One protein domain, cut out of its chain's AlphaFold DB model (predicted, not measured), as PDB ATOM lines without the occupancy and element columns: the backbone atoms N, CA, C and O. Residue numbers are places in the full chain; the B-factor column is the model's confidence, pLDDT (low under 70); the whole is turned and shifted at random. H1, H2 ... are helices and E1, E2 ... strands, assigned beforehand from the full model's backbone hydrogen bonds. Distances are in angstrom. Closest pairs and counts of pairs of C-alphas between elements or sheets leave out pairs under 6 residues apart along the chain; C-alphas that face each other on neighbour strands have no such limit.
ATOM      1  N   VAL A  30     -84.740  17.169-111.815       92.00
ATOM      2  CA  VAL A  30     -85.150  18.273-110.937       92.00
ATOM      3  C   VAL A  30     -84.813  17.917-109.494       92.00
ATOM      4  O   VAL A  30     -85.183  16.845-109.026       92.00
ATOM      5  N   VAL A  31     -84.140  18.834-108.805       96.19
ATOM      6  CA  VAL A  31     -83.792  18.768-107.385       96.19
ATOM      7  C   VAL A  31     -84.585  19.834-106.637       96.19
ATOM      8  O   VAL A  31     -84.588  21.015-107.009       96.19
ATOM      9  N   TYR A  32     -85.260  19.416-105.574       97.06
ATOM     10  CA  TYR A  32     -86.030  20.302-104.703       97.06
ATOM     11  C   TYR A  32     -85.185  20.788-103.522       97.06
ATOM     12  O   TYR A  32     -84.293  20.065-103.072       97.06
ATOM     13  N   PRO A  33     -85.452  21.994-102.992       97.88
ATOM     14  CA  PRO A  33     -84.779  22.448-101.792       97.88
ATOM     15  C   PRO A  33     -85.236  21.614-100.600       97.88
ATOM     16  O   PRO A  33     -86.349  21.087-100.584       97.88
ATOM     17  N   VAL A  34     -84.386  21.530 -99.588       97.56
ATOM     18  CA  VAL A  34     -84.618  20.753 -98.374       97.56
ATOM     19  C   VAL A  34     -84.968  21.643 -97.190       97.56
ATOM     20  O   VAL A  34     -84.636  22.832 -97.149       97.56
ATOM     21  N   ASN A  35     -85.638  21.061 -96.198       93.12
ATOM     22  CA  ASN A  35     -85.807  21.702 -94.898       93.12
ATOM     23  C   ASN A  35     -84.446  21.918 -94.221       93.12
ATOM     24  O   ASN A  35     -83.520  21.141 -94.412       93.12
ATOM     25  N   THR A  36     -84.344  22.928 -93.357       91.94
ATOM     26  CA  THR A  36     -83.127  23.206 -92.570       91.94
ATOM     27  C   THR A  36     -83.071  22.438 -91.248       91.94
ATOM     28  O   THR A  36     -82.164  22.646 -90.447       91.94
ATOM     29  N   THR A  37     -84.052  21.570 -90.996       89.75
ATOM     30  CA  THR A  37     -84.145  20.742 -89.790       89.75
ATOM     31  C   THR A  37     -84.080  19.278 -90.194       89.75
ATOM     32  O   THR A  37     -84.815  18.857 -91.091       89.75
ATOM     33  N   TYR A  38     -83.222  18.506 -89.524       86.94
ATOM     34  CA  TYR A  38     -83.093  17.063 -89.727       86.94
ATOM     35  C   TYR A  38     -84.474  16.377 -89.631       86.94
ATOM     36  O   TYR A  38     -85.230  16.694 -88.703       86.94
ATOM     37  N   PRO A  39     -84.846  15.478 -90.566       87.19
ATOM     38  CA  PRO A  39     -84.004  14.782 -91.553       87.19
ATOM     39  C   PRO A  39     -83.832  15.492 -92.910       87.19
ATOM     40  O   PRO A  39     -83.584  14.836 -93.908       87.19
ATOM     41  N   PHE A  40     -83.987  16.818 -92.978       93.56
ATOM     42  CA  PHE A  40     -83.764  17.604 -94.203       93.56
ATOM     43  C   PHE A  40     -84.589  17.112 -95.402       93.56
ATOM     44  O   PHE A  40     -84.125  17.072 -96.535       93.56
ATOM     45  N   ALA A  41     -85.848  16.752 -95.148       91.81
ATOM     46  CA  ALA A  41     -86.737  16.276 -96.199       91.81
ATOM     47  C   ALA A  41     -86.874  17.320 -97.333       91.81
ATOM     48  O   ALA A  41     -86.990  18.521 -97.039       91.81
ATOM     49  N   PRO A  42     -86.914  16.885 -98.605       95.62
ATOM     50  CA  PRO A  42     -87.189  17.765 -99.732       95.62
ATOM     51  C   PRO A  42     -88.552  18.452 -99.611       95.62
ATOM     52  O   PRO A  42     -89.496  17.908 -99.036       95.62
ATOM     53  N   ASN A  43     -88.675  19.633-100.214       95.00
ATOM     54  CA  ASN A  43     -89.913  20.397-100.319       95.00
ATOM     55  C   ASN A  43     -90.402  20.452-101.782       95.00
ATOM     56  O   ASN A  43     -90.102  21.416-102.497       95.00
ATOM     57  N   PRO A  44     -91.207  19.465-102.230       92.38
ATOM     58  CA  PRO A  44     -91.772  19.433-103.581       92.38
ATOM     59  C   PRO A  44     -92.686  20.618-103.917       92.38
ATOM     60  O   PRO A  44     -92.957  20.873-105.085       92.38
ATOM     61  N   GLY A  45     -93.192  21.330-102.904       91.62
ATOM     62  CA  GLY A  45     -94.052  22.503-103.084       91.62
ATOM     63  C   GLY A  45     -93.289  23.800-103.358       91.62
ATOM     64  O   GLY A  45     -93.915  24.834-103.585       91.62
ATOM     65  N   SER A  46     -91.954  23.776-103.316       94.19
ATOM     66  CA  SER A  46     -91.135  24.955-103.586       94.19
ATOM     67  C   SER A  46     -91.252  25.400-105.044       94.19
ATOM     68  O   SER A  46     -91.101  24.609-105.972       94.19
ATOM     69  N   THR A  47     -91.440  26.704-105.255       93.44
ATOM     70  CA  THR A  47     -91.347  27.326-106.585       93.44
ATOM     71  C   THR A  47     -89.903  27.529-107.043       93.44
ATOM     72  O   THR A  47     -89.683  27.882-108.203       93.44
ATOM     73  N   VAL A  48     -88.936  27.324-106.141       96.62
ATOM     74  CA  VAL A  48     -87.498  27.363-106.413       96.62
ATOM     75  C   VAL A  48     -86.974  25.937-106.512       96.62
ATOM     76  O   VAL A  48     -87.164  25.161-105.576       96.62
ATOM     77  N   THR A  49     -86.321  25.593-107.621       97.19
ATOM     78  CA  THR A  49     -85.744  24.260-107.880       97.19
ATOM     79  C   THR A  49     -84.389  24.379-108.571       97.19
ATOM     80  O   THR A  49     -84.061  25.432-109.118       97.19
ATOM     81  N   ILE A  50     -83.609  23.301-108.580       97.19
ATOM     82  CA  ILE A  50     -82.424  23.176-109.433       97.19
ATOM     83  C   ILE A  50     -82.697  22.110-110.491       97.19
ATOM     84  O   ILE A  50     -83.151  21.017-110.173       97.19
ATOM     85  N   THR A  51     -82.399  22.407-111.749       95.94
ATOM     86  CA  THR A  51     -82.359  21.415-112.824       95.94
ATOM     87  C   THR A  51     -80.910  21.057-113.129       95.94
ATOM     88  O   THR A  51     -80.095  21.942-113.386       95.94
ATOM     89  N   LEU A  52     -80.597  19.764-113.103       96.06
ATOM     90  CA  LEU A  52     -79.289  19.224-113.462       96.06
ATOM     91  C   LEU A  52     -79.183  19.044-114.979       96.06
ATOM     92  O   LEU A  52     -80.109  18.525-115.603       96.06
ATOM     93  N   SER A  53     -78.044  19.402-115.580       95.31
ATOM     94  CA  SER A  53     -77.811  19.199-117.021       95.31
ATOM     95  C   SER A  53     -77.775  17.729-117.452       95.31
ATOM     96  O   SER A  53     -77.894  17.437-118.641       95.31
ATOM     97  N   GLN A  54     -77.634  16.804-116.501       92.25
ATOM     98  CA  GLN A  54     -77.620  15.365-116.729       92.25
ATOM     99  C   GLN A  54     -78.708  14.701-115.884       92.25
ATOM    100  O   GLN A  54     -78.849  14.971-114.692       92.25
ATOM    101  N   ALA A  55     -79.491  13.834-116.525       87.94
ATOM    102  CA  ALA A  55     -80.445  12.972-115.845       87.94
ATOM    103  C   ALA A  55     -79.700  11.912-115.035       87.94
ATOM    104  O   ALA A  55     -78.713  11.361-115.527       87.94
ATOM    105  N   ASN A  56     -80.217  11.564-113.858       88.38
ATOM    106  CA  ASN A  56     -79.684  10.488-113.027       88.38
ATOM    107  C   ASN A  56     -78.186  10.643-112.720       88.38
ATOM    108  O   ASN A  56     -77.438   9.660-112.712       88.38
ATOM    109  N   TRP A  57     -77.737  11.883-112.525       93.00
ATOM    110  CA  TRP A  57     -76.329  12.155-112.287       93.00
ATOM    111  C   TRP A  57     -75.904  11.584-110.937       93.00
ATOM    112  O   TRP A  57     -76.518  11.869-109.908       93.00
ATOM    113  N   LEU A  58     -74.830  10.802-110.951       93.56
ATOM    114  CA  LEU A  58     -74.145  10.333-109.756       93.56
ATOM    115  C   LEU A  58     -72.730  10.922-109.759       93.56
ATOM    116  O   LEU A  58     -72.116  10.998-110.832       93.56
ATOM    117  N   PRO A  59     -72.193  11.328-108.595       94.06
ATOM    118  CA  PRO A  59     -70.833  11.821-108.521       94.06
ATOM    119  C   PRO A  59     -69.865  10.734-108.993       94.06
ATOM    120  O   PRO A  59     -70.067   9.541-108.772       94.06
ATOM    121  N   THR A  60     -68.838  11.156-109.709       91.88
ATOM    122  CA  THR A  60     -67.703  10.333-110.122       91.88
ATOM    123  C   THR A  60     -66.487  11.234-110.062       91.88
ATOM    124  O   THR A  60     -66.616  12.451-110.222       91.88
ATOM    125  N   ARG A  61     -65.302  10.660-109.866       90.25
ATOM    126  CA  ARG A  61     -64.090  11.460-109.712       90.25
ATOM    127  C   ARG A  61     -63.858  12.356-110.935       90.25
ATOM    128  O   ARG A  61     -63.686  11.864-112.048       90.25
ATOM    129  N   ASN A  62     -63.800  13.670-110.714       92.75
ATOM    130  CA  ASN A  62     -63.722  14.734-111.728       92.75
ATOM    131  C   ASN A  62     -64.948  14.849-112.656       92.75
ATOM    132  O   ASN A  62     -64.935  15.630-113.611       92.75
ATOM    133  N   GLY A  63     -66.013  14.096-112.387       94.25
ATOM    134  CA  GLY A  63     -67.306  14.250-113.033       94.25
ATOM    135  C   GLY A  63     -67.957  15.569-112.623       94.25
ATOM    136  O   GLY A  63     -67.776  16.057-111.505       94.25
ATOM    137  N   PHE A  64     -68.723  16.167-113.530       96.56
ATOM    138  CA  PHE A  64     -69.387  17.440-113.273       96.56
ATOM    139  C   PHE A  64     -70.829  17.442-113.761       96.56
ATOM    140  O   PHE A  64     -71.198  16.698-114.672       96.56
ATOM    141  N   VAL A  65     -71.614  18.337-113.172       97.12
ATOM    142  CA  VAL A  65     -72.983  18.643-113.574       97.12
ATOM    143  C   VAL A  65     -73.198  20.151-113.527       97.12
ATOM    144  O   VAL A  65     -72.691  20.840-112.639       97.12
ATOM    145  N   ASP A  66     -73.930  20.676-114.506       97.19
ATOM    146  CA  ASP A  66     -74.292  22.091-114.532       97.19
ATOM    147  C   ASP A  66     -75.656  22.271-113.867       97.19
ATOM    148  O   ASP A  66     -76.606  21.530-114.139       97.19
ATOM    149  N   LEU A  67     -75.734  23.257-112.981       97.44
ATOM    150  CA  LEU A  67     -76.906  23.581-112.187       97.44
ATOM    151  C   LEU A  67     -77.665  24.731-112.854       97.44
ATOM    152  O   LEU A  67     -77.103  25.789-113.138       97.44
ATOM    153  N   THR A  68     -78.959  24.549-113.087       97.19
ATOM    154  CA  THR A  68     -79.855  25.632-113.517       97.19
ATOM    155  C   THR A  68     -80.826  25.929-112.391       97.19
ATOM    156  O   THR A  68     -81.690  25.108-112.092       97.19
ATOM    157  N   VAL A  69     -80.684  27.088-111.747       97.62
ATOM    158  CA  VAL A  69     -81.637  27.542-110.727       97.62
ATOM    159  C   VAL A  69     -82.899  28.019-111.430       97.62
ATOM    160  O   VAL A  69     -82.830  28.868-112.315       97.62
ATOM    161  N   ASN A  70     -84.052  27.503-111.024       96.38
ATOM    162  CA  ASN A  70     -85.352  27.950-111.504       96.38
ATOM    163  C   ASN A  70     -86.137  28.580-110.360       96.38
ATOM    164  O   ASN A  70     -86.126  28.064-109.246       96.38
ATOM    165  N   SER A  71     -86.867  29.654-110.650       95.00
ATOM    166  CA  SER A  71     -87.800  30.301-109.732       95.00
ATOM    167  C   SER A  71     -89.093  30.641-110.465       95.00
ATOM    168  O   SER A  71     -89.067  31.206-111.558       95.00
ATOM    169  N   ALA A  72     -90.232  30.254-109.887       87.94
ATOM    170  CA  ALA A  72     -91.567  30.495-110.447       87.94
ATOM    171  C   ALA A  72     -91.730  30.035-111.917       87.94
ATOM    172  O   ALA A  72     -92.462  30.644-112.694       87.94
ATOM    173  N   GLY A  73     -91.053  28.943-112.293       79.19
ATOM    174  CA  GLY A  73     -91.140  28.342-113.628       79.19
ATOM    175  C   GLY A  73     -90.195  28.926-114.685       79.19
ATOM    176  O   GLY A  73     -90.318  28.556-115.851       79.19
ATOM    177  N   ALA A  74     -89.257  29.802-114.312       88.81
ATOM    178  CA  ALA A  74     -88.238  30.346-115.213       88.81
ATOM    179  C   ALA A  74     -86.825  30.231-114.619       88.81
ATOM    180  O   ALA A  74     -86.663  30.223-113.401       88.81
ATOM    181  N   ALA A  75     -85.805  30.169-115.480       93.50
ATOM    182  CA  ALA A  75     -84.406  30.123-115.056       93.50
ATOM    183  C   ALA A  75     -83.944  31.477-114.483       93.50
ATOM    184  O   ALA A  75     -84.127  32.521-115.112       93.50
ATOM    185  N   ASP A  76     -83.298  31.449-113.317       95.12
ATOM    186  CA  ASP A  76     -82.641  32.593-112.684       95.12
ATOM    187  C   ASP A  76     -81.121  32.502-112.891       95.12
ATOM    188  O   ASP A  76     -80.372  32.028-112.038       95.12
ATOM    189  N   ASN A  77     -80.658  32.960-114.057       91.56
ATOM    190  CA  ASN A  77     -79.243  32.892-114.450       91.56
ATOM    191  C   ASN A  77     -78.316  33.794-113.611       91.56
ATOM    192  O   ASN A  77     -77.099  33.715-113.762       91.56
ATOM    193  N   ALA A  78     -78.877  34.672-112.775       93.31
ATOM    194  CA  ALA A  78     -78.131  35.573-111.899       93.31
ATOM    195  C   ALA A  78     -78.194  35.147-110.419       93.31
ATOM    196  O   ALA A  78     -77.690  35.868-109.555       93.31
ATOM    197  N   ALA A  79     -78.800  33.993-110.113       95.44
ATOM    198  CA  ALA A  79     -78.768  33.423-108.774       95.44
ATOM    199  C   ALA A  79     -77.323  33.125-108.346       95.44
ATOM    200  O   ALA A  79     -76.501  32.639-109.125       95.44
ATOM    201  N   THR A  80     -77.017  33.395-107.080       95.94
ATOM    202  CA  THR A  80     -75.727  33.030-106.487       95.94
ATOM    203  C   THR A  80     -75.830  31.631-105.903       95.94
ATOM    204  O   THR A  80     -76.745  31.357-105.124       95.94
ATOM    205  N   ILE A  81     -74.885  30.763-106.265       97.75
ATOM    206  CA  ILE A  81     -74.778  29.392-105.763       97.75
ATOM    207  C   ILE A  81     -73.475  29.279-104.975       97.75
ATOM    208  O   ILE A  81     -72.427  29.744-105.421       97.75
ATOM    209  N   SER A  82     -73.528  28.695-103.785       97.56
ATOM    210  CA  SER A  82     -72.354  28.455-102.944       97.56
ATOM    211  C   SER A  82     -72.430  27.074-102.312       97.56
ATOM    212  O   SER A  82     -73.506  26.650-101.902       97.56
ATOM    213  N   LEU A  83     -71.301  26.379-102.205       97.44
ATOM    214  CA  LEU A  83     -71.206  25.161-101.403       97.44
ATOM    215  C   LEU A  83     -71.261  25.510 -99.919       97.44
ATOM    216  O   LEU A  83     -70.665  26.502 -99.497       97.44
ATOM    217  N   VAL A  84     -71.949  24.676 -99.143       97.00
ATOM    218  CA  VAL A  84     -71.917  24.695 -97.679       97.00
ATOM    219  C   VAL A  84     -70.835  23.723 -97.226       97.00
ATOM    220  O   VAL A  84     -70.977  22.515 -97.406       97.00
ATOM    221  N   CYS A  85     -69.743  24.236 -96.675       95.50
ATOM    222  CA  CYS A  85     -68.592  23.443 -96.260       95.50
ATOM    223  C   CYS A  85     -68.844  22.656 -94.964       95.50
ATOM    224  O   CYS A  85     -69.782  22.981 -94.234       95.50
ATOM    225  N   PRO A  86     -68.008  21.648 -94.638       93.06
ATOM    226  CA  PRO A  86     -68.147  20.841 -93.416       93.06
ATOM    227  C   PRO A  86     -68.148  21.638 -92.098       93.06
ATOM    228  O   PRO A  86     -68.657  21.174 -91.082       93.06
ATOM    229  N   ASP A  87     -67.586  22.849 -92.095       91.00
ATOM    230  CA  ASP A  87     -67.603  23.782 -90.963       91.00
ATOM    231  C   ASP A  87     -68.797  24.761 -90.979       91.00
ATOM    232  O   ASP A  87     -68.911  25.618 -90.102       91.00
ATOM    233  N   GLY A  88     -69.682  24.646 -91.972       91.88
ATOM    234  CA  GLY A  88     -70.836  25.514 -92.203       91.88
ATOM    235  C   GLY A  88     -70.539  26.790 -92.999       91.88
ATOM    236  O   GLY A  88     -71.465  27.554 -93.276       91.88
ATOM    237  N   SER A  89     -69.283  27.050 -93.379       94.12
ATOM    238  CA  SER A  89     -68.932  28.218 -94.196       94.12
ATOM    239  C   SER A  89     -69.438  28.085 -95.640       94.12
ATOM    240  O   SER A  89     -69.668  26.983 -96.135       94.12
ATOM    241  N   LEU A  90     -69.634  29.218 -96.322       95.88
ATOM    242  CA  LEU A  90     -70.062  29.251 -97.724       95.88
ATOM    243  C   LEU A  90     -68.882  29.567 -98.646       95.88
ATOM    244  O   LEU A  90     -68.115  30.490 -98.373       95.88
ATOM    245  N   THR A  91     -68.772  28.853 -99.768       96.12
ATOM    246  CA  THR A  91     -67.725  29.087-100.778       96.12
ATOM    247  C   THR A  91     -68.252  28.968-102.208       96.12
ATOM    248  O   THR A  91     -69.168  28.199-102.489       96.12
ATOM    249  N   THR A  92     -67.642  29.709-103.134       95.62
ATOM    250  CA  THR A  92     -67.853  29.581-104.591       95.62
ATOM    251  C   THR A  92     -66.694  28.851-105.281       95.62
ATOM    252  O   THR A  92     -66.470  29.027-106.476       95.62
ATOM    253  N   GLY A  93     -65.937  28.070-104.506       95.06
ATOM    254  CA  GLY A  93     -64.783  27.294-104.946       95.06
ATOM    255  C   GLY A  93     -64.725  25.937-104.246       95.06
ATOM    256  O   GLY A  93     -65.719  25.222-104.159       95.06
ATOM    257  N   VAL A  94     -63.544  25.593-103.736       94.19
ATOM    258  CA  VAL A  94     -63.314  24.411-102.890       94.19
ATOM    259  C   VAL A  94     -63.417  24.826-101.421       94.19
ATOM    260  O   VAL A  94     -63.089  25.965-101.073       94.19
ATOM    261  N   CYS A  95     -63.852  23.920-100.549       91.00
ATOM    262  CA  CYS A  95     -63.794  24.145 -99.107       91.00
ATOM    263  C   CYS A  95     -62.341  24.241 -98.628       91.00
ATOM    264  O   CYS A  95     -61.520  23.373 -98.909       91.00
ATOM    265  N   SER A  96     -62.017  25.327 -97.925       79.69
ATOM    266  CA  SER A  96     -60.642  25.673 -97.544       79.69
ATOM    267  C   SER A  96     -60.163  25.027 -96.242       79.69
ATOM    268  O   SER A  96     -58.958  24.992 -96.001       79.69
ATOM    269  N   ASN A  97     -61.078  24.532 -95.404       74.06
ATOM    270  CA  ASN A  97     -60.753  23.926 -94.116       74.06
ATOM    271  C   ASN A  97     -60.814  22.393 -94.211       74.06
ATOM    272  O   ASN A  97     -61.832  21.874 -94.674       74.06
ATOM    273  N   PRO A  98     -59.771  21.667 -93.761       69.44
ATOM    274  CA  PRO A  98     -59.826  20.214 -93.694       69.44
ATOM    275  C   PRO A  98     -60.894  19.797 -92.685       69.44
ATOM    276  O   PRO A  98     -60.923  20.302 -91.558       69.44
ATOM    277  N   ALA A  99     -61.784  18.895 -93.094       79.25
ATOM    278  CA  ALA A  99     -62.797  18.366 -92.196       79.25
ATOM    279  C   ALA A  99     -62.131  17.566 -91.070       79.25
ATOM    280  O   ALA A  99     -61.095  16.927 -91.253       79.25
ATOM    281  N   THR A 100     -62.738  17.573 -89.885       83.50
ATOM    282  CA  THR A 100     -62.457  16.527 -88.895       83.50
ATOM    283  C   THR A 100     -63.200  15.252 -89.279       83.50
ATOM    284  O   THR A 100     -64.205  15.305 -89.984       83.50
ATOM    285  N   LEU A 101     -62.783  14.098 -88.753       75.88
ATOM    286  CA  LEU A 101     -63.506  12.844 -88.995       75.88
ATOM    287  C   LEU A 101     -64.988  12.944 -88.580       75.88
ATOM    288  O   LEU A 101     -65.856  12.425 -89.270       75.88
ATOM    289  N   ALA A 102     -65.299  13.692 -87.516       74.50
ATOM    290  CA  ALA A 102     -66.675  13.935 -87.079       74.50
ATOM    291  C   ALA A 102     -67.497  14.799 -88.058       74.50
ATOM    292  O   ALA A 102     -68.718  14.702 -88.065       74.50
ATOM    293  N   GLN A 103     -66.842  15.640 -88.864       83.00
ATOM    294  CA  GLN A 103     -67.472  16.510 -89.867       83.00
ATOM    295  C   GLN A 103     -67.456  15.904 -91.276       83.00
ATOM    296  O   GLN A 103     -68.237  16.325 -92.121       83.00
ATOM    297  N   SER A 104     -66.579  14.926 -91.525       83.19
ATOM    298  CA  SER A 104     -66.428  14.255 -92.823       83.19
ATOM    299  C   SER A 104     -67.727  13.621 -93.312       83.19
ATOM    300  O   SER A 104     -68.031  13.661 -94.505       83.19
ATOM    301  N   ASN A 105     -68.511  13.075 -92.373       86.69
ATOM    302  CA  ASN A 105     -69.777  12.421 -92.639       86.69
ATOM    303  C   ASN A 105     -70.971  13.261 -92.153       86.69
ATOM    304  O   ASN A 105     -71.356  13.142 -90.984       86.69
ATOM    305  N   PRO A 106     -71.600  14.065 -93.036       88.06
ATOM    306  CA  PRO A 106     -72.734  14.914 -92.665       88.06
ATOM    307  C   PRO A 106     -73.945  14.110 -92.177       88.06
ATOM    308  O   PRO A 106     -74.733  14.618 -91.380       88.06
ATOM    309  N   ILE A 107     -74.062  12.842 -92.585       85.62
ATOM    310  CA  ILE A 107     -75.147  11.952 -92.164       85.62
ATOM    311  C   ILE A 107     -75.004  11.607 -90.684       85.62
ATOM    312  O   ILE A 107     -75.922  11.834 -89.904       85.62
ATOM    313  N   VAL A 108     -73.822  11.145 -90.267       80.12
ATOM    314  CA  VAL A 108     -73.539  10.830 -88.854       80.12
ATOM    315  C   VAL A 108     -73.589  12.087 -87.984       80.12
ATOM    316  O   VAL A 108     -74.034  12.029 -86.838       80.12
ATOM    317  N   ALA A 109     -73.167  13.229 -88.529       80.12
ATOM    318  CA  ALA A 109     -73.219  14.513 -87.840       80.12
ATOM    319  C   ALA A 109     -74.629  15.137 -87.789       80.12
ATOM    320  O   ALA A 109     -74.818  16.130 -87.084       80.12
ATOM    321  N   HIS A 110     -75.601  14.595 -88.536       88.25
ATOM    322  CA  HIS A 110     -76.897  15.230 -88.813       88.25
ATOM    323  C   HIS A 110     -76.752  16.707 -89.230       88.25
ATOM    324  O   HIS A 110     -77.497  17.578 -88.776       88.25
ATOM    325  N   ALA A 111     -75.761  16.997 -90.074       91.31
ATOM    326  CA  ALA A 111     -75.392  18.345 -90.482       91.31
ATOM    327  C   ALA A 111     -75.730  18.572 -91.957       91.31
ATOM    328  O   ALA A 111     -75.412  17.751 -92.811       91.31
ATOM    329  N   LEU A 112     -76.344  19.715 -92.269       95.25
ATOM    330  CA  LEU A 112     -76.643  20.107 -93.647       95.25
ATOM    331  C   LEU A 112     -75.405  20.746 -94.297       95.25
ATOM    332  O   LEU A 112     -75.373  21.945 -94.567       95.25
ATOM    333  N   THR A 113     -74.363  19.941 -94.494       95.25
ATOM    334  CA  THR A 113     -73.070  20.342 -95.061       95.25
ATOM    335  C   THR A 113     -72.631  19.372 -96.153       95.25
ATOM    336  O   THR A 113     -73.050  18.219 -96.182       95.25
ATOM    337  N   THR A 114     -71.774  19.841 -97.057       95.94
ATOM    338  CA  THR A 114     -71.130  19.008 -98.083       95.94
ATOM    339  C   THR A 114     -70.254  17.945 -97.424       95.94
ATOM    340  O   THR A 114     -69.632  18.223 -96.396       95.94
ATOM    341  N   SER A 115     -70.216  16.741 -97.998       92.94
ATOM    342  CA  SER A 115     -69.357  15.661 -97.508       92.94
ATOM    343  C   SER A 115     -67.867  15.962 -97.718       92.94
ATOM    344  O   SER A 115     -67.484  16.760 -98.579       92.94
ATOM    345  N   ALA A 116     -67.035  15.354 -96.878       90.75
ATOM    346  CA  ALA A 116     -65.574  15.370 -96.983       90.75
ATOM    347  C   ALA A 116     -65.048  14.003 -96.544       90.75
ATOM    348  O   ALA A 116     -64.381  13.866 -95.515       90.75
ATOM    349  N   TYR A 117     -65.533  12.984 -97.235       86.50
ATOM    350  CA  TYR A 117     -65.403  11.588 -96.886       86.50
ATOM    351  C   TYR A 117     -63.944  11.099 -96.973       86.50
ATOM    352  O   TYR A 117     -63.189  11.577 -97.808       86.50
ATOM    353  N   PRO A 118     -63.516  10.143 -96.120       80.00
ATOM    354  CA  PRO A 118     -62.167   9.596 -96.202       80.00
ATOM    355  C   PRO A 118     -61.818   8.994 -97.570       80.00
ATOM    356  O   PRO A 118     -62.564   8.164 -98.106       80.00
ATOM    357  N   GLY A 119     -60.637   9.350 -98.074       80.94
ATOM    358  CA  GLY A 119     -60.103   8.865 -99.343       80.94
ATOM    359  C   GLY A 119     -60.877   9.372-100.562       80.94
ATOM    360  O   GLY A 119     -61.704  10.264-100.468       80.94
ATOM    361  N   VAL A 120     -60.590   8.805-101.737       83.75
ATOM    362  CA  VAL A 120     -61.231   9.236-102.998       83.75
ATOM    363  C   VAL A 120     -62.384   8.320-103.396       83.75
ATOM    364  O   VAL A 120     -63.309   8.767-104.054       83.75
ATOM    365  N   CYS A 121     -62.296   7.034-103.060       84.06
ATOM    366  CA  CYS A 121     -63.329   6.003-103.242       84.06
ATOM    367  C   CYS A 121     -63.125   4.974-102.114       84.06
ATOM    368  O   CYS A 121     -62.107   5.040-101.414       84.06
ATOM    369  N   THR A 122     -64.023   4.006-101.929       80.19
ATOM    370  CA  THR A 122     -64.024   3.113-100.748       80.19
ATOM    371  C   THR A 122     -62.684   2.417-100.468       80.19
ATOM    372  O   THR A 122     -62.284   2.287 -99.312       80.19
ATOM    373  N   ASN A 123     -61.948   2.006-101.502       74.31
ATOM    374  CA  ASN A 123     -60.658   1.323-101.355       74.31
ATOM    375  C   ASN A 123     -59.456   2.129-101.879       74.31
ATOM    376  O   ASN A 123     -58.417   1.540-102.156       74.31
ATOM    377  N   SER A 124     -59.576   3.449-102.066       76.19
ATOM    378  CA  SER A 124     -58.514   4.249-102.695       76.19
ATOM    379  C   SER A 124     -58.202   5.544-101.947       76.19
ATOM    380  O   SER A 124     -59.098   6.245-101.480       76.19
ATOM    381  N   GLY A 125     -56.919   5.898-101.866       73.44
ATOM    382  CA  GLY A 125     -56.447   7.032-101.062       73.44
ATOM    383  C   GLY A 125     -56.187   6.659 -99.599       73.44
ATOM    384  O   GLY A 125     -56.261   5.491 -99.222       73.44
ATOM    385  N   SER A 126     -55.821   7.653 -98.785       73.25
ATOM    386  CA  SER A 126     -55.572   7.459 -97.350       73.25
ATOM    387  C   SER A 126     -56.876   7.534 -96.560       73.25
ATOM    388  O   SER A 126     -57.666   8.447 -96.779       73.25
ATOM    389  N   SER A 127     -57.037   6.686 -95.544       68.94
ATOM    390  CA  SER A 127     -58.159   6.753 -94.590       68.94
ATOM    391  C   SER A 127     -58.165   8.016 -93.718       68.94
ATOM    392  O   SER A 127     -59.123   8.291 -92.998       68.94
ATOM    393  N   THR A 128     -57.091   8.803 -93.777       74.12
ATOM    394  CA  THR A 128     -56.972  10.115 -93.130       74.12
ATOM    395  C   THR A 128     -57.120  11.283 -94.103       74.12
ATOM    396  O   THR A 128     -56.990  12.432 -93.681       74.12
ATOM    397  N   ASP A 129     -57.287  11.020 -95.400       82.31
ATOM    398  CA  ASP A 129     -57.518  12.061 -96.399       82.31
ATOM    399  C   ASP A 129     -58.965  12.534 -96.288       82.31
ATOM    400  O   ASP A 129     -59.871  11.835 -96.714       82.31
ATOM    401  N   LEU A 130     -59.159  13.698 -95.670       86.81
ATOM    402  CA  LEU A 130     -60.452  14.370 -95.513       86.81
ATOM    403  C   LEU A 130     -60.507  15.635 -96.379       86.81
ATOM    404  O   LEU A 130     -60.987  16.690 -95.944       86.81
ATOM    405  N   SER A 131     -59.890  15.573 -97.563       88.94
ATOM    406  CA  SER A 131     -59.980  16.644 -98.550       88.94
ATOM    407  C   SER A 131     -61.419  16.812 -99.056       88.94
ATOM    408  O   SER A 131     -62.318  16.048 -98.724       88.94
ATOM    409  N   ALA A 132     -61.681  17.905 -99.771       91.94
ATOM    410  CA  ALA A 132     -63.037  18.226-100.197       91.94
ATOM    411  C   ALA A 132     -63.530  17.268-101.294       91.94
ATOM    412  O   ALA A 132     -62.878  17.144-102.330       91.94
ATOM    413  N   ASP A 133     -64.732  16.714-101.125       93.06
ATOM    414  CA  ASP A 133     -65.360  15.820-102.113       93.06
ATOM    415  C   ASP A 133     -65.938  16.578-103.314       93.06
ATOM    416  O   ASP A 133     -66.224  15.991-104.357       93.06
ATOM    417  N   PHE A 134     -66.152  17.891-103.178       96.44
ATOM    418  CA  PHE A 134     -66.763  18.726-104.208       96.44
ATOM    419  C   PHE A 134     -66.098  20.093-104.324       96.44
ATOM    420  O   PHE A 134     -65.577  20.670-103.367       96.44
ATOM    421  N   SER A 135     -66.199  20.644-105.526       96.88
ATOM    422  CA  SER A 135     -65.897  22.036-105.830       96.88
ATOM    423  C   SER A 135     -67.014  22.630-106.674       96.88
ATOM    424  O   SER A 135     -67.684  21.918-107.426       96.88
ATOM    425  N   ILE A 136     -67.223  23.936-106.556       97.56
ATOM    426  CA  ILE A 136     -68.169  24.656-107.403       97.56
ATOM    427  C   ILE A 136     -67.457  25.802-108.112       97.56
ATOM    428  O   ILE A 136     -66.566  26.424-107.547       97.56
ATOM    429  N   SER A 137     -67.828  26.073-109.362       96.44
ATOM    430  CA  SER A 137     -67.368  27.247-110.105       96.44
ATOM    431  C   SER A 137     -68.510  27.784-110.957       96.44
ATOM    432  O   SER A 137     -68.973  27.127-111.892       96.44
ATOM    433  N   GLY A 138     -69.013  28.969-110.603       94.38
ATOM    434  CA  GLY A 138     -70.248  29.491-111.184       94.38
ATOM    435  C   GLY A 138     -71.412  28.542-110.905       94.38
ATOM    436  O   GLY A 138     -71.763  28.310-109.750       94.38
ATOM    437  N   ASN A 139     -71.991  27.974-111.960       95.44
ATOM    438  CA  ASN A 139     -73.067  26.993-111.861       95.44
ATOM    439  C   ASN A 139     -72.617  25.546-112.105       95.44
ATOM    440  O   ASN A 139     -73.458  24.654-112.161       95.44
ATOM    441  N   ARG A 140     -71.313  25.299-112.255       97.56
ATOM    442  CA  ARG A 140     -70.766  23.956-112.434       97.56
ATOM    443  C   ARG A 140     -70.360  23.370-111.092       97.56
ATOM    444  O   ARG A 140     -69.460  23.898-110.441       97.56
ATOM    445  N   LEU A 141     -70.995  22.265-110.716       98.25
ATOM    446  CA  LEU A 141     -70.603  21.434-109.583       98.25
ATOM    447  C   LEU A 141     -69.705  20.304-110.093       98.25
ATOM    448  O   LEU A 141     -70.098  19.555-110.986       98.25
ATOM    449  N   THR A 142     -68.512  20.173-109.527       97.81
ATOM    450  CA  THR A 142     -67.552  19.118-109.862       97.81
ATOM    451  C   THR A 142     -67.307  18.255-108.637       97.81
ATOM    452  O   THR A 142     -66.964  18.770-107.574       97.81
ATOM    453  N   SER A 143     -67.472  16.946-108.796       95.88
ATOM    454  CA  SER A 143     -67.113  15.963-107.782       95.88
ATOM    455  C   SER A 143     -65.627  15.619-107.888       95.88
ATOM    456  O   SER A 143     -65.086  15.462-108.983       95.88
ATOM    457  N   LEU A 144     -64.958  15.557-106.746       93.56
ATOM    458  CA  LEU A 144     -63.544  15.228-106.574       93.56
ATOM    459  C   LEU A 144     -63.353  13.809-105.998       93.56
ATOM    460  O   LEU A 144     -62.249  13.274-106.083       93.56
ATOM    461  N   ASP A 145     -64.430  13.196-105.497       90.56
ATOM    462  CA  ASP A 145     -64.543  11.820-104.983       90.56
ATOM    463  C   ASP A 145     -65.392  10.971-105.975       90.56
ATOM    464  O   ASP A 145     -65.994  11.479-106.925       90.56
ATOM    465  N   CYS A 146     -65.401   9.651-105.828       88.62
ATOM    466  CA  CYS A 146     -66.312   8.746-106.521       88.62
ATOM    467  C   CYS A 146     -67.783   8.856-106.069       88.62
ATOM    468  O   CYS A 146     -68.663   8.311-106.740       88.62
ATOM    469  N   ALA A 147     -68.066   9.520-104.952       90.31
ATOM    470  CA  ALA A 147     -69.406   9.707-104.405       90.31
ATOM    471  C   ALA A 147     -69.450  10.918-103.461       90.31
ATOM    472  O   ALA A 147     -68.692  11.867-103.624       90.31
ATOM    473  N   GLY A 148     -70.395  10.925-102.521       90.00
ATOM    474  CA  GLY A 148     -70.637  12.058-101.643       90.00
ATOM    475  C   GLY A 148     -71.961  12.747-101.911       90.00
ATOM    476  O   GLY A 148     -72.735  12.354-102.792       90.00
ATOM    477  N   MET A 149     -72.190  13.801-101.137       93.19
ATOM    478  CA  MET A 149     -73.293  14.729-101.324       93.19
ATOM    479  C   MET A 149     -72.786  16.167-101.240       93.19
ATOM    480  O   MET A 149     -72.084  16.546-100.300       93.19
ATOM    481  N   ALA A 150     -73.169  16.985-102.214       97.00
ATOM    482  CA  ALA A 150     -72.946  18.420-102.180       97.00
ATOM    483  C   ALA A 150     -74.164  19.110-101.578       97.00
ATOM    484  O   ALA A 150     -75.285  18.928-102.057       97.00
ATOM    485  N   VAL A 151     -73.947  19.950-100.570       97.75
ATOM    486  CA  VAL A 151     -74.985  20.866-100.100       97.75
ATOM    487  C   VAL A 151     -74.720  22.225-100.715       97.75
ATOM    488  O   VAL A 151     -73.680  22.835-100.459       97.75
ATOM    489  N   VAL A 152     -75.663  22.718-101.518       98.19
ATOM    490  CA  VAL A 152     -75.580  24.056-102.111       98.19
ATOM    491  C   VAL A 152     -76.598  24.995-101.478       98.19
ATOM    492  O   VAL A 152     -77.767  24.657-101.308       98.19
ATOM    493  N   SER A 153     -76.136  26.193-101.142       97.94
ATOM    494  CA  SER A 153     -76.944  27.343-100.759       97.94
ATOM    495  C   SER A 153     -77.184  28.211-101.990       97.94
ATOM    496  O   SER A 153     -76.242  28.564-102.705       97.94
ATOM    497  N   VAL A 154     -78.444  28.550-102.241       98.06
ATOM    498  CA  VAL A 154     -78.873  29.383-103.365       98.06
ATOM    499  C   VAL A 154     -79.549  30.636-102.842       98.06
ATOM    500  O   VAL A 154     -80.501  30.569-102.064       98.06
ATOM    501  N   THR A 155     -79.094  31.791-103.317       97.31
ATOM    502  CA  THR A 155     -79.799  33.067-103.156       97.31
ATOM    503  C   THR A 155     -80.204  33.572-104.532       97.31
ATOM    504  O   THR A 155     -79.364  33.695-105.424       97.31
ATOM    505  N   LEU A 156     -81.499  33.829-104.712       97.06
ATOM    506  CA  LEU A 156     -82.047  34.308-105.978       97.06
ATOM    507  C   LEU A 156     -81.525  35.709-106.300       97.06
ATOM    508  O   LEU A 156     -81.190  36.479-105.399       97.06
ATOM    509  N   SER A 157     -81.560  36.090-107.575       95.00
ATOM    510  CA  SER A 157     -81.192  37.446-108.016       95.00
ATOM    511  C   SER A 157     -82.060  38.547-107.392       95.00
ATOM    512  O   SER A 157     -81.648  39.702-107.303       95.00
ATOM    513  N   THR A 158     -83.247  38.184-106.898       93.31
ATOM    514  CA  THR A 158     -84.158  39.057-106.139       93.31
ATOM    515  C   THR A 158     -83.748  39.273-104.677       93.31
ATOM    516  O   THR A 158     -84.366  40.087-103.995       93.31
ATOM    517  N   GLY A 159     -82.738  38.553-104.178       92.31
ATOM    518  CA  GLY A 159     -82.308  38.568-102.776       92.31
ATOM    519  C   GLY A 159     -83.055  37.586-101.866       92.31
ATOM    520  O   GLY A 159     -82.728  37.483-100.688       92.31
ATOM    521  N   ASN A 160     -84.034  36.841-102.389       93.81
ATOM    522  CA  ASN A 160     -84.734  35.799-101.634       93.81
ATOM    523  C   ASN A 160     -83.835  34.566-101.421       93.81
ATOM    524  O   ASN A 160     -83.242  34.054-102.374       93.81
ATOM    525  N   GLY A 161     -83.786  34.059-100.187       90.69
ATOM    526  CA  GLY A 161     -82.974  32.907 -99.782       90.69
ATOM    527  C   GLY A 161     -82.381  33.081 -98.372       90.69
ATOM    528  O   GLY A 161     -82.776  34.012 -97.666       90.69
ATOM    529  N   PRO A 162     -81.443  32.212 -97.952       94.81
ATOM    530  CA  PRO A 162     -80.901  31.085 -98.713       94.81
ATOM    531  C   PRO A 162     -81.866  29.893 -98.794       94.81
ATOM    532  O   PRO A 162     -82.544  29.555 -97.825       94.81
ATOM    533  N   PHE A 163     -81.891  29.234 -99.951       97.69
ATOM    534  CA  PHE A 163     -82.489  27.914-100.146       97.69
ATOM    535  C   PHE A 163     -81.378  26.868-100.167       97.69
ATOM    536  O   PHE A 163     -80.380  27.061-100.858       97.69
ATOM    537  N   TYR A 164     -81.551  25.765 -99.444       98.12
ATOM    538  CA  TYR A 164     -80.561  24.689 -99.398       98.12
ATOM    539  C   TYR A 164     -81.006  23.516-100.256       98.12
ATOM    540  O   TYR A 164     -82.179  23.153-100.235       98.12
ATOM    541  N   PHE A 165     -80.072  22.913-100.981       98.25
ATOM    542  CA  PHE A 165     -80.297  21.731-101.807       98.25
ATOM    543  C   PHE A 165     -79.227  20.690-101.510       98.25
ATOM    544  O   PHE A 165     -78.072  21.047-101.285       98.25
ATOM    545  N   ILE A 166     -79.611  19.417-101.569       97.88
ATOM    546  CA  ILE A 166     -78.693  18.277-101.542       97.88
ATOM    547  C   ILE A 166     -78.575  17.759-102.975       97.88
ATOM    548  O   ILE A 166     -79.592  17.509-103.623       97.88
ATOM    549  N   ILE A 167     -77.349  17.657-103.488       96.94
ATOM    550  CA  ILE A 167     -77.063  17.235-104.861       96.94
ATOM    551  C   ILE A 167     -76.057  16.070-104.849       96.94
ATOM    552  O   ILE A 167     -74.939  16.251-104.358       96.94
ATOM    553  N   PRO A 168     -76.403  14.911-105.439       95.81
ATOM    554  CA  PRO A 168     -77.729  14.573-105.970       95.81
ATOM    555  C   PRO A 168     -78.773  14.440-104.844       95.81
ATOM    556  O   PRO A 168     -78.406  14.304-103.682       95.81
ATOM    557  N   GLN A 169     -80.066  14.517-105.175       95.31
ATOM    558  CA  GLN A 169     -81.134  14.503-104.166       95.31
ATOM    559  C   GLN A 169     -81.140  13.187-103.370       95.31
ATOM    560  O   GLN A 169     -81.121  12.112-103.966       95.31
ATOM    561  N   ASP A 170     -81.198  13.301-102.045       93.69
ATOM    562  CA  ASP A 170     -81.298  12.205-101.076       93.69
ATOM    563  C   ASP A 170     -82.463  12.532-100.127       93.69
ATOM    564  O   ASP A 170     -82.381  13.447 -99.304       93.69
ATOM    565  N   SER A 171     -83.596  11.853-100.313       90.88
ATOM    566  CA  SER A 171     -84.846  12.165 -99.616       90.88
ATOM    567  C   SER A 171     -84.919  11.589 -98.201       90.88
ATOM    568  O   SER A 171     -85.737  12.057 -97.403       90.88
ATOM    569  N   ASN A 172     -84.115  10.569 -97.893       88.12
ATOM    570  CA  ASN A 172     -84.088   9.915 -96.582       88.12
ATOM    571  C   ASN A 172     -82.839  10.283 -95.757       88.12
ATOM    572  O   ASN A 172     -82.773   9.925 -94.579       88.12
ATOM    573  N   PHE A 173     -81.918  11.039 -96.357       90.06
ATOM    574  CA  PHE A 173     -80.688  11.542 -95.762       90.06
ATOM    575  C   PHE A 173     -79.819  10.419 -95.186       90.06
ATOM    576  O   PHE A 173     -79.339  10.510 -94.055       90.06
ATOM    577  N   ASN A 174     -79.646   9.327 -95.934       85.00
ATOM    578  CA  ASN A 174     -78.767   8.215 -95.556       85.00
ATOM    579  C   ASN A 174     -77.384   8.279 -96.239       85.00
ATOM    580  O   ASN A 174     -76.506   7.467 -95.931       85.00
ATOM    581  N   GLY A 175     -77.165   9.259 -97.121       87.75
ATOM    582  CA  GLY A 175     -75.931   9.468 -97.879       87.75
ATOM    583  C   GLY A 175     -75.922   8.810 -99.262       87.75
ATOM    584  O   GLY A 175     -74.957   8.992-100.006       87.75
ATOM    585  N   MET A 176     -76.979   8.084 -99.630       90.56
ATOM    586  CA  MET A 176     -77.183   7.528-100.965       90.56
ATOM    587  C   MET A 176     -78.291   8.307-101.687       90.56
ATOM    588  O   MET A 176     -79.399   8.425-101.175       90.56
ATOM    589  N   PRO A 177     -78.044   8.811-102.904       93.81
ATOM    590  CA  PRO A 177     -79.060   9.503-103.677       93.81
ATOM    591  C   PRO A 177     -80.272   8.642-104.017       93.81
ATOM    592  O   PRO A 177     -80.122   7.483-104.410       93.81
ATOM    593  N   ASP A 178     -81.441   9.275-104.097       92.62
ATOM    594  CA  ASP A 178     -82.685   8.655-104.572       92.62
ATOM    595  C   ASP A 178     -82.485   7.998-105.951       92.62
ATOM    596  O   ASP A 178     -83.033   6.946-106.266       92.62
ATOM    597  N   THR A 179     -81.655   8.619-106.796       91.31
ATOM    598  CA  THR A 179     -81.296   8.113-108.129       91.31
ATOM    599  C   THR A 179     -80.573   6.768-108.091       91.31
ATOM    600  O   THR A 179     -80.743   5.962-109.003       91.31
ATOM    601  N   TRP A 180     -79.744   6.536-107.073       92.62
ATOM    602  CA  TRP A 180     -79.081   5.255-106.854       92.62
ATOM    603  C   TRP A 180     -80.082   4.235-106.317       92.62
ATOM    604  O   TRP A 180     -80.270   3.183-106.916       92.62
ATOM    605  N   GLU A 181     -80.792   4.592-105.251       91.50
ATOM    606  CA  GLU A 181     -81.762   3.735-104.566       91.50
ATOM    607  C   GLU A 181     -82.876   3.217-105.497       91.50
ATOM    608  O   GLU A 181     -83.208   2.028-105.511       91.50
ATOM    609  N   VAL A 182     -83.423   4.079-106.361       90.56
ATOM    610  CA  VAL A 182     -84.492   3.708-107.307       90.56
ATOM    611  C   VAL A 182     -84.065   2.599-108.276       90.56
ATOM    612  O   VAL A 182     -84.917   1.798-108.672       90.56
ATOM    613  N   LYS A 183     -82.774   2.487-108.625       89.12
ATOM    614  CA  LYS A 183     -82.279   1.406-109.501       89.12
ATOM    615  C   LYS A 183     -82.457   0.021-108.879       89.12
ATOM    616  O   LYS A 183     -82.635  -0.948-109.609       89.12
ATOM    617  N   TYR A 184     -82.483  -0.057-107.551       87.31
ATOM    618  CA  TYR A 184     -82.473  -1.310-106.794       87.31
ATOM    619  C   TYR A 184     -83.765  -1.541-106.006       87.31
ATOM    620  O   TYR A 184     -83.792  -2.276-105.022       87.31
TER     621      TYR A 184
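What this domain is: This is residues 30 to 184 of the 596 residues of an uncharacterized protein of Candidatus Rokubacteria bacterium (UniProt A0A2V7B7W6). What shape is it? With little regular structure, loops surround two strongly twisted antiparallel sheets, E1-E2-E5-E4 and E3-E6-E7, partly face to face as a flattened, loosely closed barrel. What else? The compact printed part has 155 residues, mixed in class, with H1 after E3 and H2 last, a radius of gyration of the C-alphas of 14.4 A and spans of 44 by 36 by 29 A.

Where its parts are: Where is the larger sheet? E1 is residues 48 to 52, from C-alpha (-87.498, 27.363, -106.413), E2 64 to 71, E5 140 to 143 and E4 134 to 137. And the rest? E3 is residues 80 to 84, E6 150 to 155, E7 163 to 167, H1 101 to 104 and H2 178 to 184, to C-alpha (-82.473, -1.310, -106.794).

How they stand to each other: How do E1 and E2 pair? In this hairpin N 49 and O 70 are within hydrogen-bond range, 3.0 A. What else? E1 and E7 are near each other. H2, on neither sheet, has 1 of 3 O i to N i+4 and 3 of 4 O i to N i+3 pairs within range.

The domain as a whole: Any cut? The printed part has no cut. Low confidence? Residues 98 and 127 have pLDDT under 70.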